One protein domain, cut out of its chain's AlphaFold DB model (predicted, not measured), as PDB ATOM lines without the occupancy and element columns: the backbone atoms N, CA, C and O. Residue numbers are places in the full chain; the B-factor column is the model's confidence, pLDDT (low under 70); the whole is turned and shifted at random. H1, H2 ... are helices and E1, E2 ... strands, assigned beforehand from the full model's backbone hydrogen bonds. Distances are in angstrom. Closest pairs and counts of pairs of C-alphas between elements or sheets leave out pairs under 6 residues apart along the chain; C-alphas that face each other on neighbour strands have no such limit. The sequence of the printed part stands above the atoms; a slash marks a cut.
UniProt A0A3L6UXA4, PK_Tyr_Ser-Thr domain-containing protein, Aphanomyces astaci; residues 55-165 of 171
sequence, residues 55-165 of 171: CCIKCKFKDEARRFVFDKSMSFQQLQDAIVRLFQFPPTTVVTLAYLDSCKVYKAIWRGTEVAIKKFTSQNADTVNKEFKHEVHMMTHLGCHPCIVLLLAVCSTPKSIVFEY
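AT A GLANCE: This is residues 55 to 165 of the 171 residues of the protein "PK_Tyr_Ser-Thr domain-containing protein" of Aphanomyces astaci (UniProt A0A3L6UXA4). Two lobes make this domain: a small one, the strand hairpin E1 and E2 with helix H1 packed on it, and a larger one, a strongly twisted four-stranded sheet with helix H2 along one face and the other face bare of helices. The printed part has 111 residues, with two named helices and six named strands in the order E1 E2 H1 E3 E4 H2 E5 E6. The larger sheet runs E3 E4 E6 E5, antiparallel throughout. The class is mixed, and the whole is compact, with a radius of gyration of the C-alphas of 14.6 A and spans of 39 by 34 by 25 A.

IN THESE COORDINATES: E1, residues 55 to 61, begins at C-alpha 55 (21.545, 26.653, -10.468) and is 18.0 A long; E2, residues 64 to 71, is 22.7 A. H1, residues 76 to 87, is 16.5 A. E3, residues 103 to 110, bends by 59 degrees at residue 107; E4 is residues 113 to 120. H2, residues 125 to 142, is 25.7 A. E5 is residues 151 to 156, and E6, residues 159 to 164, ends at C-alpha 164 (34.844, 36.712, -20.780).

HOW THE PARTS SIT: In the hairpin E1 and E2, N 57 and O 68 are 2.8 A apart. The closest C-alphas of E2 and H1, those of Phe 70 and Leu 79, are 7.4 A apart. H1 and H2 are apart. Within hydrogen-bond range are N 106 and O 117 of the hairpin E3 and E4, 2.8 A, N 118 and O 161 of E4 and E6, 2.8 A, and N 155 and O 160 of the hairpin E5 and E6, 2.8 A. H2 is on this sheet at a height of 9.2 A, over E6 and E5, along the strands at 22 degrees to E6 on the local plane. The closest C-alphas of H2 and E6, those of Phe 132 and Lys 159, are 6.8 A apart. E4, H2 and E5 form a split strand-helix-strand unit, two strands running the same way with E6 between them, its crossover right-handed. In H1 and H2 every O i to N i+4 pair is within hydrogen-bond range.

THE WHOLE: The C-alphas farthest apart, those of Ser 75 and Arg 111, are 40.4 A apart. The printed part has no cut. The link from H1 to E3, residues 88 to 102, is long. Residue 55 and residues 89 to 101 have pLDDT under 70.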
ATOM      1  N   CYS A  55      21.230  25.364  -9.881       67.38
ATOM      2  CA  CYS A  55      21.545  26.653 -10.468       67.38
ATOM      3  C   CYS A  55      23.005  26.989 -10.139       67.38
ATOM      4  O   CYS A  55      23.422  26.906  -8.990       67.38
ATOM      5  N   CYS A  56      23.807  27.352 -11.138       70.69
ATOM      6  CA  CYS A  56      25.203  27.730 -10.920       70.69
ATOM      7  C   CYS A  56      25.399  29.217 -11.197       70.69
ATOM      8  O   CYS A  56      25.172  29.661 -12.321       70.69
ATOM      9  N   ILE A  57      25.906  29.953 -10.214       73.44
ATOM     10  CA  ILE A  57      26.357  31.332 -10.396       73.44
ATOM     11  C   ILE A  57      27.873  31.318 -10.532       73.44
ATOM     12  O   ILE A  57      28.583  30.780  -9.680       73.44
ATOM     13  N   LYS A  58      28.364  31.895 -11.629       72.12
ATOM     14  CA  LYS A  58      29.786  32.154 -11.848       72.12
ATOM     15  C   LYS A  58      30.033  33.649 -11.772       72.12
ATOM     16  O   LYS A  58      29.326  34.425 -12.407       72.12
ATOM     17  N   CYS A  59      31.053  34.029 -11.031       74.69
ATOM     18  CA  CYS A  59      31.385  35.420 -10.755       74.69
ATOM     19  C   CYS A  59      32.869  35.535 -10.424       74.69
ATOM     20  O   CYS A  59      33.534  34.536 -10.135       74.69
ATOM     21  N   LYS A  60      33.361  36.765 -10.381       72.00
ATOM     22  CA  LYS A  60      34.662  37.066  -9.793       72.00
ATOM     23  C   LYS A  60      34.467  37.457  -8.332       72.00
ATOM     24  O   LYS A  60      33.558  38.217  -8.009       72.00
ATOM     25  N   PHE A  61      35.299  36.938  -7.441       72.75
ATOM     26  CA  PHE A  61      35.345  37.357  -6.045       72.75
ATOM     27  C   PHE A  61      36.801  37.441  -5.612       72.75
ATOM     28  O   PHE A  61      37.496  36.430  -5.637       72.75
ATOM     29  N   LYS A  62      37.250  38.643  -5.226       73.44
ATOM     30  CA  LYS A  62      38.667  38.934  -4.937       73.44
ATOM     31  C   LYS A  62      39.591  38.508  -6.090       73.44
ATOM     32  O   LYS A  62      40.561  37.797  -5.870       73.44
ATOM     33  N   ASP A  63      39.216  38.877  -7.316       70.88
ATOM     34  CA  ASP A  63      39.908  38.535  -8.574       70.88
ATOM     35  C   ASP A  63      40.000  37.036  -8.911       70.88
ATOM     36  O   ASP A  63      40.553  36.654  -9.941       70.88
ATOM     37  N   GLU A  64      39.366  36.174  -8.115       73.62
ATOM     38  CA  GLU A  64      39.259  34.745  -8.389       73.62
ATOM     39  C   GLU A  64      37.914  34.405  -9.028       73.62
ATOM     40  O   GLU A  64      36.851  34.851  -8.588       73.62
ATOM     41  N   ALA A  65      37.942  33.545 -10.042       73.56
ATOM     42  CA  ALA A  65      36.737  32.959 -10.602       73.56
ATOM     43  C   ALA A  65      36.120  31.966  -9.610       73.56
ATOM     44  O   ALA A  65      36.684  30.907  -9.344       73.56
ATOM     45  N   ARG A  66      34.928  32.268  -9.097       70.69
ATOM     46  CA  ARG A  66      34.201  31.381  -8.183       70.69
ATOM     47  C   ARG A  66      32.935  30.847  -8.826       70.69
ATOM     48  O   ARG A  66      32.260  31.537  -9.593       70.69
ATOM     49  N   ARG A  67      32.623  29.592  -8.505       73.00
ATOM     50  CA  ARG A  67      31.377  28.927  -8.879       73.00
ATOM     51  C   ARG A  67      30.610  28.598  -7.611       73.00
ATOM     52  O   ARG A  67      31.086  27.829  -6.786       73.00
ATOM     53  N   PHE A  68      29.405  29.134  -7.506       75.69
ATOM     54  CA  PHE A  68      28.458  28.799  -6.455       75.69
ATOM     55  C   PHE A  68      27.348  27.951  -7.053       75.69
ATOM     56  O   PHE A  68      26.831  28.270  -8.125       75.69
ATOM     57  N   VAL A  69      27.021  26.853  -6.384       75.94
ATOM     58  CA  VAL A  69      25.963  25.930  -6.791       75.94
ATOM     59  C   VAL A  69      24.824  26.061  -5.789       75.94
ATOM     60  O   VAL A  69      25.046  25.997  -4.583       75.94
ATOM     61  N   PHE A  70      23.619  26.276  -6.297       79.00
ATOM     62  CA  PHE A  70      22.392  26.430  -5.530       79.00
ATOM     63  C   PHE A  70      21.386  25.386  -5.979       79.00
ATOM     64  O   PHE A  70      21.340  25.042  -7.157       79.00
ATOM     65  N   ASP A  71      20.550  24.920  -5.064       79.50
ATOM     66  CA  ASP A  71      19.433  24.048  -5.406       79.50
ATOM     67  C   ASP A  71      18.332  24.869  -6.107       79.50
ATOM     68  O   ASP A  71      17.921  25.920  -5.614       79.50
ATOM     69  N   LYS A  72      17.848  24.400  -7.263       75.69
ATOM     70  CA  LYS A  72      16.751  25.024  -8.024       75.69
ATOM     71  C   LYS A  72      15.420  25.011  -7.265       75.69
ATOM     72  O   LYS A  72      14.523  25.758  -7.637       75.69
ATOM     73  N   SER A  73      15.277  24.172  -6.239       81.62
ATOM     74  CA  SER A  73      14.109  24.142  -5.354       81.62
ATOM     75  C   SER A  73      14.118  25.240  -4.286       81.62
ATOM     76  O   SER A  73      13.096  25.436  -3.627       81.62
ATOM     77  N   MET A  74      15.225  25.981  -4.118       80.31
ATOM     78  CA  MET A  74      15.254  27.137  -3.218       80.31
ATOM     79  C   MET A  74      14.244  28.201  -3.651       80.31
ATOM     80  O   MET A  74      14.100  28.508  -4.836       80.31
ATOM     81  N   SER A  75      13.583  28.823  -2.673       82.56
ATOM     82  CA  SER A  75      12.767  30.004  -2.935       82.56
ATOM     83  C   SER A  75      13.642  31.182  -3.370       82.56
ATOM     84  O   SER A  75      14.827  31.262  -3.033       82.56
ATOM     85  N   PHE A  76      13.048  32.141  -4.082       76.50
ATOM     86  CA  PHE A  76      13.755  33.349  -4.513       76.50
ATOM     87  C   PHE A  76      14.409  34.093  -3.335       76.50
ATOM     88  O   PHE A  76      15.563  34.502  -3.435       76.50
ATOM     89  N   GLN A  77      13.714  34.182  -2.194       80.12
ATOM     90  CA  GLN A  77      14.246  34.800  -0.977       80.12
ATOM     91  C   GLN A  77      15.464  34.038  -0.436       80.12
ATOM     92  O   GLN A  77      16.474  34.648  -0.108       80.12
ATOM     93  N   GLN A  78      15.403  32.703  -0.387       83.75
ATOM     94  CA  GLN A  78      16.521  31.882   0.091       83.75
ATOM     95  C   GLN A  78      17.756  32.030  -0.801       83.75
ATOM     96  O   GLN A  78      18.876  32.139  -0.294       83.75
ATOM     97  N   LEU A  79      17.549  32.065  -2.119       82.12
ATOM     98  CA  LEU A  79      18.612  32.305  -3.087       82.12
ATOM     99  C   LEU A  79      19.219  33.704  -2.900       82.12
ATOM    100  O   LEU A  79      20.443  33.837  -2.853       82.12
ATOM    101  N   GLN A  80      18.377  34.729  -2.733       77.44
ATOM    102  CA  GLN A  80      18.810  36.105  -2.488       77.44
ATOM    103  C   GLN A  80      19.631  36.229  -1.202       77.44
ATOM    104  O   GLN A  80      20.743  36.756  -1.241       77.44
ATOM    105  N   ASP A  81      19.150  35.672  -0.092       80.88
ATOM    106  CA  ASP A  81      19.855  35.693   1.192       80.88
ATOM    107  C   ASP A  81      21.193  34.948   1.112       80.88
ATOM    108  O   ASP A  81      22.189  35.373   1.702       80.88
ATOM    109  N   ALA A  82      21.243  33.827   0.385       81.88
ATOM    110  CA  ALA A  82      22.477  33.078   0.181       81.88
ATOM    111  C   ALA A  82      23.506  33.885  -0.613       81.88
ATOM    112  O   ALA A  82      24.666  33.954  -0.213       81.88
ATOM    113  N   ILE A  83      23.082  34.546  -1.688       78.75
ATOM    114  CA  ILE A  83      23.944  35.393  -2.514       78.75
ATOM    115  C   ILE A  83      24.460  36.589  -1.709       78.75
ATOM    116  O   ILE A  83      25.668  36.813  -1.671       78.75
ATOM    117  N   VAL A  84      23.591  37.308  -0.993       76.31
ATOM    118  CA  VAL A  84      24.002  38.447  -0.152       76.31
ATOM    119  C   VAL A  84      25.037  38.024   0.891       76.31
ATOM    120  O   VAL A  84      26.065  38.689   1.036       76.31
ATOM    121  N   ARG A  85      24.826  36.883   1.560       77.50
ATOM    122  CA  ARG A  85      25.785  36.342   2.536       77.50
ATOM    123  C   ARG A  85      27.110  35.920   1.905       77.50
ATOM    124  O   ARG A  85      28.157  36.165   2.495       77.50
ATOM    125  N   LEU A  86      27.081  35.286   0.733       74.44
ATOM    126  CA  LEU A  86      28.286  34.777   0.069       74.44
ATOM    127  C   LEU A  86      29.173  35.902  -0.463       74.44
ATOM    128  O   LEU A  86      30.390  35.858  -0.291       74.44
ATOM    129  N   PHE A  87      28.570  36.910  -1.090       72.50
ATOM    130  CA  PHE A  87      29.307  38.024  -1.683       72.50
ATOM    131  C   PHE A  87      29.609  39.151  -0.703       72.50
ATOM    132  O   PHE A  87      30.382  40.041  -1.049       72.50
ATOM    133  N   GLN A  88      29.029  39.103   0.503       73.00
ATOM    134  CA  GLN A  88      29.140  40.155   1.514       73.00
ATOM    135  C   GLN A  88      28.820  41.528   0.917       73.00
ATOM    136  O   GLN A  88      29.543  42.502   1.131       73.00
ATOM    137  N   PHE A  89      27.754  41.593   0.110       67.56
ATOM    138  CA  PHE A  89      27.327  42.863  -0.458       67.56
ATOM    139  C   PHE A  89      27.006  43.843   0.680       67.56
ATOM    140  O   PHE A  89      26.396  43.431   1.673       67.56
ATOM    141  N   PRO A  90      27.405  45.125   0.566       62.06
ATOM    142  CA  PRO A  90      27.003  46.143   1.524       62.06
ATOM    143  C   PRO A  90      25.485  46.101   1.752       62.06
ATOM    144  O   PRO A  90      24.744  45.909   0.787       62.06
ATOM    145  N   PRO A  91      24.988  46.330   2.983       60.09
ATOM    146  CA  PRO A  91      23.551  46.281   3.273       60.09
ATOM    147  C   PRO A  91      22.697  47.220   2.404       60.09
ATOM    148  O   PRO A  91      21.493  47.028   2.281       60.09
ATOM    149  N   THR A  92      23.315  48.237   1.799       63.50
ATOM    150  CA  THR A  92      22.679  49.212   0.904       63.50
ATOM    151  C   THR A  92      22.606  48.761  -0.558       63.50
ATOM    152  O   THR A  92      21.985  49.441  -1.372       63.50
ATOM    153  N   THR A  93      23.256  47.657  -0.935       57.62
ATOM    154  CA  THR A  93      23.263  47.162  -2.314       57.62
ATOM    155  C   THR A  93      21.951  46.451  -2.626       57.62
ATOM    156  O   THR A  93      21.652  45.390  -2.079       57.62
ATOM    157  N   VAL A  94      21.184  47.000  -3.568       63.00
ATOM    158  CA  VAL A  94      20.011  46.319  -4.125       63.00
ATOM    159  C   VAL A  94      20.485  45.254  -5.113       63.00
ATOM    160  O   VAL A  94      20.971  45.570  -6.197       63.00
ATOM    161  N   VAL A  95      20.358  43.983  -4.728       54.03
ATOM    162  CA  VAL A  95      20.668  42.839  -5.595       54.03
ATOM    163  C   VAL A  95      19.402  42.421  -6.336       54.03
ATOM    164  O   VAL A  95      18.482  41.867  -5.739       54.03
ATOM    165  N   THR A  96      19.351  42.663  -7.644       53.62
ATOM    166  CA  THR A  96      18.287  42.144  -8.511       53.62
ATOM    167  C   THR A  96      18.741  40.832  -9.138       53.62
ATOM    168  O   THR A  96      19.685  40.803  -9.925       53.62
ATOM    169  N   LEU A  97      18.072  39.734  -8.783       60.75
ATOM    170  CA  LEU A  97      18.322  38.419  -9.368       60.75
ATOM    171  C   LEU A  97      17.278  38.133 -10.444       60.75
ATOM    172  O   LEU A  97      16.080  38.186 -10.177       60.75
ATOM    173  N   ALA A  98      17.735  37.805 -11.649       55.06
ATOM    174  CA  ALA A  98      16.883  37.357 -12.743       55.06
ATOM    175  C   ALA A  98      17.202  35.894 -13.068       55.06
ATOM    176  O   ALA A  98      18.351  35.541 -13.337       55.06
ATOM    177  N   TYR A  99      16.181  35.038 -13.041       58.47
ATOM    178  CA  TYR A  99      16.294  33.648 -13.469       58.47
ATOM    179  C   TYR A  99      15.901  33.540 -14.948       58.47
ATOM    180  O   TYR A  99      14.852  34.042 -15.351       58.47
ATOM    181  N   LEU A 100      16.761  32.923 -15.761       62.66
ATOM    182  CA  LEU A 100      16.573  32.782 -17.206       62.66
ATOM    183  C   LEU A 100      16.681  31.301 -17.579       62.66
ATOM    184  O   LEU A 100      17.783  30.765 -17.699       62.66
ATOM    185  N   ASP A 101      15.536  30.644 -17.764       61.66
ATOM    186  CA  ASP A 101      15.445  29.206 -18.058       61.66
ATOM    187  C   ASP A 101      15.917  28.829 -19.467       61.66
ATOM    188  O   ASP A 101      16.177  27.661 -19.757       61.66
ATOM    189  N   SER A 102      16.021  29.802 -20.376       72.44
ATOM    190  CA  SER A 102      16.057  29.514 -21.808       72.44
ATOM    191  C   SER A 102      17.413  29.705 -22.489       72.44
ATOM    192  O   SER A 102      17.477  30.008 -23.677       72.44
ATOM    193  N   CYS A 103      18.527  29.507 -21.782       80.94
ATOM    194  CA  CYS A 103      19.863  29.738 -22.341       80.94
ATOM    195  C   CYS A 103      20.765  28.497 -22.336       80.94
ATOM    196  O   CYS A 103      20.786  27.721 -21.384       80.94
ATOM    197  N   LYS A 104      21.611  28.378 -23.364       81.94
ATOM    198  CA  LYS A 104      22.790  27.498 -23.376       81.94
ATOM    199  C   LYS A 104      24.060  28.338 -23.382       81.94
ATOM    200  O   LYS A 104      24.142  29.320 -24.115       81.94
ATOM    201  N   VAL A 105      25.057  27.945 -22.593       85.19
ATOM    202  CA  VAL A 105      26.365  28.614 -22.555       85.19
ATOM    203  C   VAL A 105      27.417  27.708 -23.182       85.19
ATOM    204  O   VAL A 105      27.569  26.560 -22.771       85.19
ATOM    205  N   TYR A 106      28.151  28.238 -24.155       82.75
ATOM    206  CA  TYR A 106      29.230  27.553 -24.859       82.75
ATOM    207  C   TYR A 106      30.572  28.172 -24.488       82.75
ATOM    208  O   TYR A 106      30.677  29.391 -24.371       82.75
ATOM    209  N   LYS A 107      31.608  27.348 -24.347       86.19
ATOM    210  CA  LYS A 107      32.992  27.826 -24.333       86.19
ATOM    211  C   LYS A 107      33.481  27.931 -25.780       86.19
ATOM    212  O   LYS A 107      33.253  27.008 -26.558       86.19
ATOM    213  N   ALA A 108      34.141  29.026 -26.140       85.31
ATOM    214  CA  ALA A 108      34.722  29.218 -27.467       85.31
ATOM    215  C   ALA A 108      36.040  29.998 -27.393       85.31
ATOM    216  O   ALA A 108      36.381  30.553 -26.351       85.31
ATOM    217  N   ILE A 109      36.759  30.054 -28.514       88.62
ATOM    218  CA  ILE A 109      37.908  30.940 -28.705       88.62
ATOM    219  C   ILE A 109      37.494  32.050 -29.671       88.62
ATOM    220  O   ILE A 109      37.050  31.768 -30.784       88.62
ATOM    221  N   TRP A 110      37.656  33.309 -29.270       88.25
ATOM    222  CA  TRP A 110      37.431  34.475 -30.118       88.25
ATOM    223  C   TRP A 110      38.699  35.321 -30.172       88.25
ATOM    224  O   TRP A 110      39.170  35.801 -29.146       88.25
ATOM    225  N   ARG A 111      39.280  35.467 -31.373       90.44
ATOM    226  CA  ARG A 111      40.548  36.193 -31.601       90.44
ATOM    227  C   ARG A 111      41.693  35.739 -30.676       90.44
ATOM    228  O   ARG A 111      42.497  36.548 -30.236       90.44
ATOM    229  N   GLY A 112      41.756  34.439 -30.387       89.75
ATOM    230  CA  GLY A 112      42.769  33.852 -29.501       89.75
ATOM    231  C   GLY A 112      42.440  33.915 -28.004       89.75
ATOM    232  O   GLY A 112      43.197  33.373 -27.209       89.75
ATOM    233  N   THR A 113      41.313  34.512 -27.608       89.44
ATOM    234  CA  THR A 113      40.879  34.616 -26.205       89.44
ATOM    235  C   THR A 113      39.744  33.641 -25.902       89.44
ATOM    236  O   THR A 113      38.816  33.499 -26.700       89.44
ATOM    237  N   GLU A 114      39.785  32.974 -24.747       89.31
ATOM    238  CA  GLU A 114      38.669  32.142 -24.286       89.31
ATOM    239  C   GLU A 114      37.455  33.007 -23.918       89.31
ATOM    240  O   GLU A 114      37.561  33.970 -23.158       89.31
ATOM    241  N   VAL A 115      36.281  32.642 -24.431       89.44
ATOM    242  CA  VAL A 115      35.023  33.359 -24.200       89.44
ATOM    243  C   VAL A 115      33.885  32.409 -23.835       89.44
ATOM    244  O   VAL A 115      33.875  31.235 -24.219       89.44
ATOM    245  N   ALA A 116      32.905  32.931 -23.100       90.44
ATOM    246  CA  ALA A 116      31.636  32.266 -22.841       90.44
ATOM    247  C   ALA A 116      30.545  32.870 -23.735       90.44
ATOM    248  O   ALA A 116      30.273  34.065 -23.677       90.44
ATOM    249  N   ILE A 117      29.891  32.049 -24.555       89.94
ATOM    250  CA  ILE A 117      28.803  32.470 -25.442       89.94
ATOM    251  C   ILE A 117      27.483  31.982 -24.854       89.94
ATOM    252  O   ILE A 117      27.177  30.793 -24.920       89.94
ATOM    253  N   LYS A 118      26.680  32.894 -24.307       91.75
ATOM    254  CA  LYS A 118      25.311  32.620 -23.859       91.75
ATOM    255  C   LYS A 118      24.361  32.789 -25.041       91.75
ATOM    256  O   LYS A 118      24.162  33.901 -25.521       91.75
ATOM    257  N   LYS A 119      23.793  31.692 -25.537       90.12
ATOM    258  CA  LYS A 119      22.799  31.664 -26.616       90.12
ATOM    259  C   LYS A 119      21.413  31.426 -26.032       90.12
ATOM    260  O   LYS A 119      21.228  30.476 -25.275       90.12
ATOM    261  N   PHE A 120      20.450  32.244 -26.434       90.62
ATOM    262  CA  PHE A 120      19.051  32.099 -26.040       90.62
ATOM    263  C   PHE A 120      18.372  31.089 -26.977       90.62
ATOM    264  O   PHE A 120      18.537  31.150 -28.198       90.62
ATOM    265  N   THR A 121      17.674  30.111 -26.405       85.12
ATOM    266  CA  THR A 121      17.202  28.893 -27.081       85.12
ATOM    267  C   THR A 121      15.740  28.534 -26.781       85.12
ATOM    268  O   THR A 121      15.348  27.401 -27.051       85.12
ATOM    269  N   SER A 122      14.923  29.444 -26.226       82.81
ATOM    270  CA  SER A 122      13.473  29.198 -26.083       82.81
ATOM    271  C   SER A 122      12.801  28.976 -27.445       82.81
ATOM    272  O   SER A 122      13.182  29.590 -28.442       82.81
ATOM    273  N   GLN A 123      11.773  28.121 -27.473       82.00
ATOM    274  CA  GLN A 123      10.903  27.945 -28.644       82.00
ATOM    275  C   GLN A 123      10.001  29.168 -28.880       82.00
ATOM    276  O   GLN A 123       9.570  29.405 -30.005       82.00
ATOM    277  N   ASN A 124       9.733  29.961 -27.838       88.94
ATOM    278  CA  ASN A 124       8.946  31.183 -27.938       88.94
ATOM    279  C   ASN A 124       9.859  32.381 -28.253       88.94
ATOM    280  O   ASN A 124      10.684  32.786 -27.429       88.94
ATOM    281  N   ALA A 125       9.684  32.967 -29.441       87.75
ATOM    282  CA  ALA A 125      10.486  34.090 -29.918       87.75
ATOM    283  C   ALA A 125      10.333  35.364 -29.065       87.75
ATOM    284  O   ALA A 125      11.308  36.096 -28.888       87.75
ATOM    285  N   ASP A 126       9.153  35.630 -28.504       89.06
ATOM    286  CA  ASP A 126       8.923  36.792 -27.641       89.06
ATOM    287  C   ASP A 126       9.637  36.632 -26.302       89.06
ATOM    288  O   ASP A 126      10.279  37.571 -25.828       89.06
ATOM    289  N   THR A 127       9.615  35.422 -25.736       87.06
ATOM    290  CA  THR A 127      10.417  35.077 -24.556       87.06
ATOM    291  C   THR A 127      11.902  35.288 -24.838       87.06
ATOM    292  O   THR A 127      12.553  36.017 -24.093       87.06
ATOM    293  N   VAL A 128      12.424  34.752 -25.952       88.44
ATOM    294  CA  VAL A 128      13.828  34.964 -26.357       88.44
ATOM    295  C   VAL A 128      14.154  36.454 -26.456       88.44
ATOM    296  O   VAL A 128      15.167  36.898 -25.922       88.44
ATOM    297  N   ASN A 129      13.314  37.240 -27.133       90.94
ATOM    298  CA  ASN A 129      13.558  38.668 -27.325       90.94
ATOM    299  C   ASN A 129      13.527  39.446 -26.008       90.94
ATOM    300  O   ASN A 129      14.375  40.316 -25.803       90.94
ATOM    301  N   LYS A 130      12.568  39.150 -25.125       89.62
ATOM    302  CA  LYS A 130      12.443  39.798 -23.816       89.62
ATOM    303  C   LYS A 130      13.651  39.486 -22.938       89.62
ATOM    304  O   LYS A 130      14.275  40.412 -22.430       89.62
ATOM    305  N   GLU A 131      13.998  38.209 -22.802       89.19
ATOM    306  CA  GLU A 131      15.129  37.756 -21.986       89.19
ATOM    307  C   GLU A 131      16.462  38.300 -22.508       89.19
ATOM    308  O   GLU A 131      17.260  38.829 -21.738       89.19
ATOM    309  N   PHE A 132      16.676  38.256 -23.826       91.19
ATOM    310  CA  PHE A 132      17.878  38.795 -24.454       91.19
ATOM    311  C   PHE A 132      18.024  40.301 -24.223       91.19
ATOM    312  O   PHE A 132      19.085  40.760 -23.804       91.19
ATOM    313  N   LYS A 133      16.963  41.084 -24.470       91.62
ATOM    314  CA  LYS A 133      16.992  42.540 -24.255       91.62
ATOM    315  C   LYS A 133      17.228  42.883 -22.788       91.62
ATOM    316  O   LYS A 133      17.989  43.803 -22.510       91.62
ATOM    317  N   HIS A 134      16.598  42.146 -21.876       89.50
ATOM    318  CA  HIS A 134      16.772  42.342 -20.442       89.50
ATOM    319  C   HIS A 134      18.226  42.088 -20.030       89.50
ATOM    320  O   HIS A 134      18.829  42.938 -19.383       89.50
ATOM    321  N   GLU A 135      18.817  40.969 -20.453       89.75
ATOM    322  CA  GLU A 135      20.206  40.631 -20.131       89.75
ATOM    323  C   GLU A 135      21.190  41.677 -20.684       89.75
ATOM    324  O   GLU A 135      22.063  42.150 -19.960       89.75
ATOM    325  N   VAL A 136      21.022  42.098 -21.945       90.69
ATOM    326  CA  VAL A 136      21.853  43.158 -22.544       90.69
ATOM    327  C   VAL A 136      21.702  44.472 -21.771       90.69
ATOM    328  O   VAL A 136      22.699  45.134 -21.487       90.69
ATOM    329  N   HIS A 137      20.475  44.845 -21.399       88.19
ATOM    330  CA  HIS A 137      20.220  46.058 -20.625       88.19
ATOM    331  C   HIS A 137      20.877  46.008 -19.241       88.19
ATOM    332  O   HIS A 137      21.564  46.951 -18.864       88.19
ATOM    333  N   MET A 138      20.748  44.896 -18.510       83.75
ATOM    334  CA  MET A 138      21.400  44.740 -17.205       83.75
ATOM    335  C   MET A 138      22.920  44.829 -17.319       83.75
ATOM    336  O   MET A 138      23.544  45.583 -16.580       83.75
ATOM    337  N   MET A 139      23.525  44.106 -18.264       87.12
ATOM    338  CA  MET A 139      24.983  44.098 -18.418       87.12
ATOM    339  C   MET A 139      25.534  45.463 -18.841       87.12
ATOM    340  O   MET A 139      26.604  45.859 -18.389       87.12
ATOM    341  N   THR A 140      24.803  46.201 -19.680       85.38
ATOM    342  CA  THR A 140      25.184  47.571 -20.063       85.38
ATOM    343  C   THR A 140      24.998  48.568 -18.920       85.38
ATOM    344  O   THR A 140      25.824  49.462 -18.776       85.38
ATOM    345  N   HIS A 141      23.968  48.398 -18.086       81.44
ATOM    346  CA  HIS A 141      23.727  49.241 -16.914       81.44
ATOM    347  C   HIS A 141      24.757  49.016 -15.797       81.44
ATOM    348  O   HIS A 141      25.225  49.975 -15.192       81.44
ATOM    349  N   LEU A 142      25.129  47.758 -15.539       79.12
ATOM    350  CA  LEU A 142      26.126  47.392 -14.525       79.12
ATOM    351  C   LEU A 142      27.553  47.781 -14.943       79.12
ATOM    352  O   LEU A 142      28.381  48.090 -14.088       79.12
ATOM    353  N   GLY A 143      27.839  47.779 -16.250       80.31
ATOM    354  CA  GLY A 143      29.135  48.166 -16.799       80.31
ATOM    355  C   GLY A 143      30.283  47.248 -16.365       80.31
ATOM    356  O   GLY A 143      30.105  46.061 -16.087       80.31
ATOM    357  N   CYS A 144      31.495  47.803 -16.336       85.12
ATOM    358  CA  CYS A 144      32.689  47.088 -15.896       85.12
ATOM    359  C   CYS A 144      32.794  47.133 -14.368       85.12
ATOM    360  O   CYS A 144      33.080  48.183 -13.798       85.12
ATOM    361  N   HIS A 145      32.623  45.986 -13.711       78.38
ATOM    362  CA  HIS A 145      32.800  45.852 -12.267       78.38
ATOM    363  C   HIS A 145      33.677  44.631 -11.949       78.38
ATOM    364  O   HIS A 145      33.462  43.581 -12.554       78.38
ATOM    365  N   PRO A 146      34.608  44.706 -10.978       75.38
ATOM    366  CA  PRO A 146      35.545  43.615 -10.683       75.38
ATOM    367  C   PRO A 146      34.891  42.262 -10.383       75.38
ATOM    368  O   PRO A 146      35.463  41.230 -10.708       75.38
ATOM    369  N   CYS A 147      33.687  42.253  -9.799       75.50
ATOM    370  CA  CYS A 147      32.958  41.021  -9.461       75.50
ATOM    371  C   CYS A 147      32.011  40.505 -10.564       75.50
ATOM    372  O   CYS A 147      31.410  39.439 -10.412       75.50
ATOM    373  N   ILE A 148      31.850  41.254 -11.657       79.88
ATOM    374  CA  ILE A 148      30.901  40.955 -12.736       79.88
ATOM    375  C   ILE A 148      31.689  40.484 -13.959       79.88
ATOM    376  O   ILE A 148      32.745  41.025 -14.274       79.88
ATOM    377  N   VAL A 149      31.181  39.458 -14.646       85.75
ATOM    378  CA  VAL A 149      31.785  39.000 -15.903       85.75
ATOM    379  C   VAL A 149      31.718  40.096 -16.962       85.75
ATOM    380  O   VAL A 149      30.671  40.697 -17.191       85.75
ATOM    381  N   LEU A 150      32.831  40.345 -17.637       88.31
ATOM    382  CA  LEU A 150      32.922  41.352 -18.678       88.31
ATOM    383  C   LEU A 150      32.050  40.978 -19.881       88.31
ATOM    384  O   LEU A 150      32.215  39.910 -20.479       88.31
ATOM    385  N   LEU A 151      31.155  41.892 -20.263       92.50
ATOM    386  CA  LEU A 151      30.445  41.862 -21.539       92.50
ATOM    387  C   LEU A 151      31.419  42.222 -22.670       92.50
ATOM    388  O   LEU A 151      31.937  43.334 -22.706       92.50
ATOM    389  N   LEU A 152      31.642  41.298 -23.606       93.19
ATOM    390  CA  LEU A 152      32.559  41.493 -24.733       93.19
ATOM    391  C   LEU A 152      31.833  41.851 -26.029       93.19
ATOM    392  O   LEU A 152      32.295  42.705 -26.783       93.19
ATOM    393  N   ALA A 153      30.718  41.178 -26.319       94.50
ATOM    394  CA  ALA A 153      29.945  41.426 -27.532       94.50
ATOM    395  C   ALA A 153      28.488  40.979 -27.394       94.50
ATOM    396  O   ALA A 153      28.149  40.103 -26.597       94.50
ATOM    397  N   VAL A 154      27.630  41.545 -28.240       96.00
ATOM    398  CA  VAL A 154      26.212  41.191 -28.363       96.00
ATOM    399  C   VAL A 154      25.923  40.846 -29.821       96.00
ATOM    400  O   VAL A 154      26.260  41.610 -30.722       96.00
ATOM    401  N   CYS A 155      25.283  39.703 -30.060       95.69
ATOM    402  CA  CYS A 155      24.849  39.269 -31.381       95.69
ATOM    403  C   CYS A 155      23.321  39.205 -31.445       95.69
ATOM    404  O   CYS A 155      22.667  38.585 -30.606       95.69
ATOM    405  N   SER A 156      22.741  39.844 -32.461       91.94
ATOM    406  CA  SER A 156      21.290  39.841 -32.669       91.94
ATOM    407  C   SER A 156      20.783  38.622 -33.442       91.94
ATOM    408  O   SER A 156      19.591  38.321 -33.338       91.94
ATOM    409  N   THR A 157      21.652  37.931 -34.187       91.00
ATOM    410  CA  THR A 157      21.290  36.791 -35.040       91.00
ATOM    411  C   THR A 157      22.454  35.789 -35.114       91.00
ATOM    412  O   THR A 157      23.414  36.038 -35.838       91.00
ATOM    413  N   PRO A 158      22.392  34.646 -34.402       89.94
ATOM    414  CA  PRO A 158      21.384  34.294 -33.398       89.94
ATOM    415  C   PRO A 158      21.456  35.225 -32.176       89.94
ATOM    416  O   PRO A 158      22.481  35.856 -31.945       89.94
ATOM    417  N   LYS A 159      20.382  35.287 -31.380       94.25
ATOM    418  CA  LYS A 159      20.356  36.038 -30.114       94.25
ATOM    419  C   LYS A 159      21.358  35.421 -29.135       94.25
ATOM    420  O   LYS A 159      21.095  34.369 -28.545       94.25
ATOM    421  N   SER A 160      22.527  36.039 -29.007       94.25
ATOM    422  CA  SER A 160      23.595  35.575 -28.123       94.25
ATOM    423  C   SER A 160      24.436  36.713 -27.563       94.25
ATOM    424  O   SER A 160      24.536  37.792 -28.143       94.25
ATOM    425  N   ILE A 161      25.045  36.463 -26.410       94.62
ATOM    426  CA  ILE A 161      25.924  37.401 -25.718       94.62
ATOM    427  C   ILE A 161      27.259  36.707 -25.468       94.62
ATOM    428  O   ILE A 161      27.294  35.537 -25.082       94.62
ATOM    429  N   VAL A 162      28.347  37.421 -25.732       92.75
ATOM    430  CA  VAL A 162      29.717  36.959 -25.531       92.75
ATOM    431  C   VAL A 162      30.268  37.638 -24.288       92.75
ATOM    432  O   VAL A 162      30.303  38.865 -24.209       92.75
ATOM    433  N   PHE A 163      30.711  36.828 -23.341       92.62
ATOM    434  CA  PHE A 163      31.348  37.248 -22.103       92.62
ATOM    435  C   PHE A 163      32.788  36.753 -22.056       92.62
ATOM    436  O   PHE A 163      33.151  35.799 -22.755       92.62
ATOM    437  N   GLU A 164      33.595  37.350 -21.183       90.56
ATOM    438  CA  GLU A 164      34.844  36.712 -20.780       90.56
ATOM    439  C   GLU A 164      34.574  35.303 -20.231       90.56
ATOM    440  O   GLU A 164      33.553  35.037 -19.582       90.56
ATOM    441  N   TYR A 165      35.484  34.374 -20.506       87.56
ATOM    442  CA  TYR A 165      35.417  33.058 -19.899       87.56
ATOM    443  C   TYR A 165      36.102  33.080 -18.535       87.56
ATOM    444  O   TYR A 165      37.288  33.380 -18.434       87.56
TER     445      TYR A 165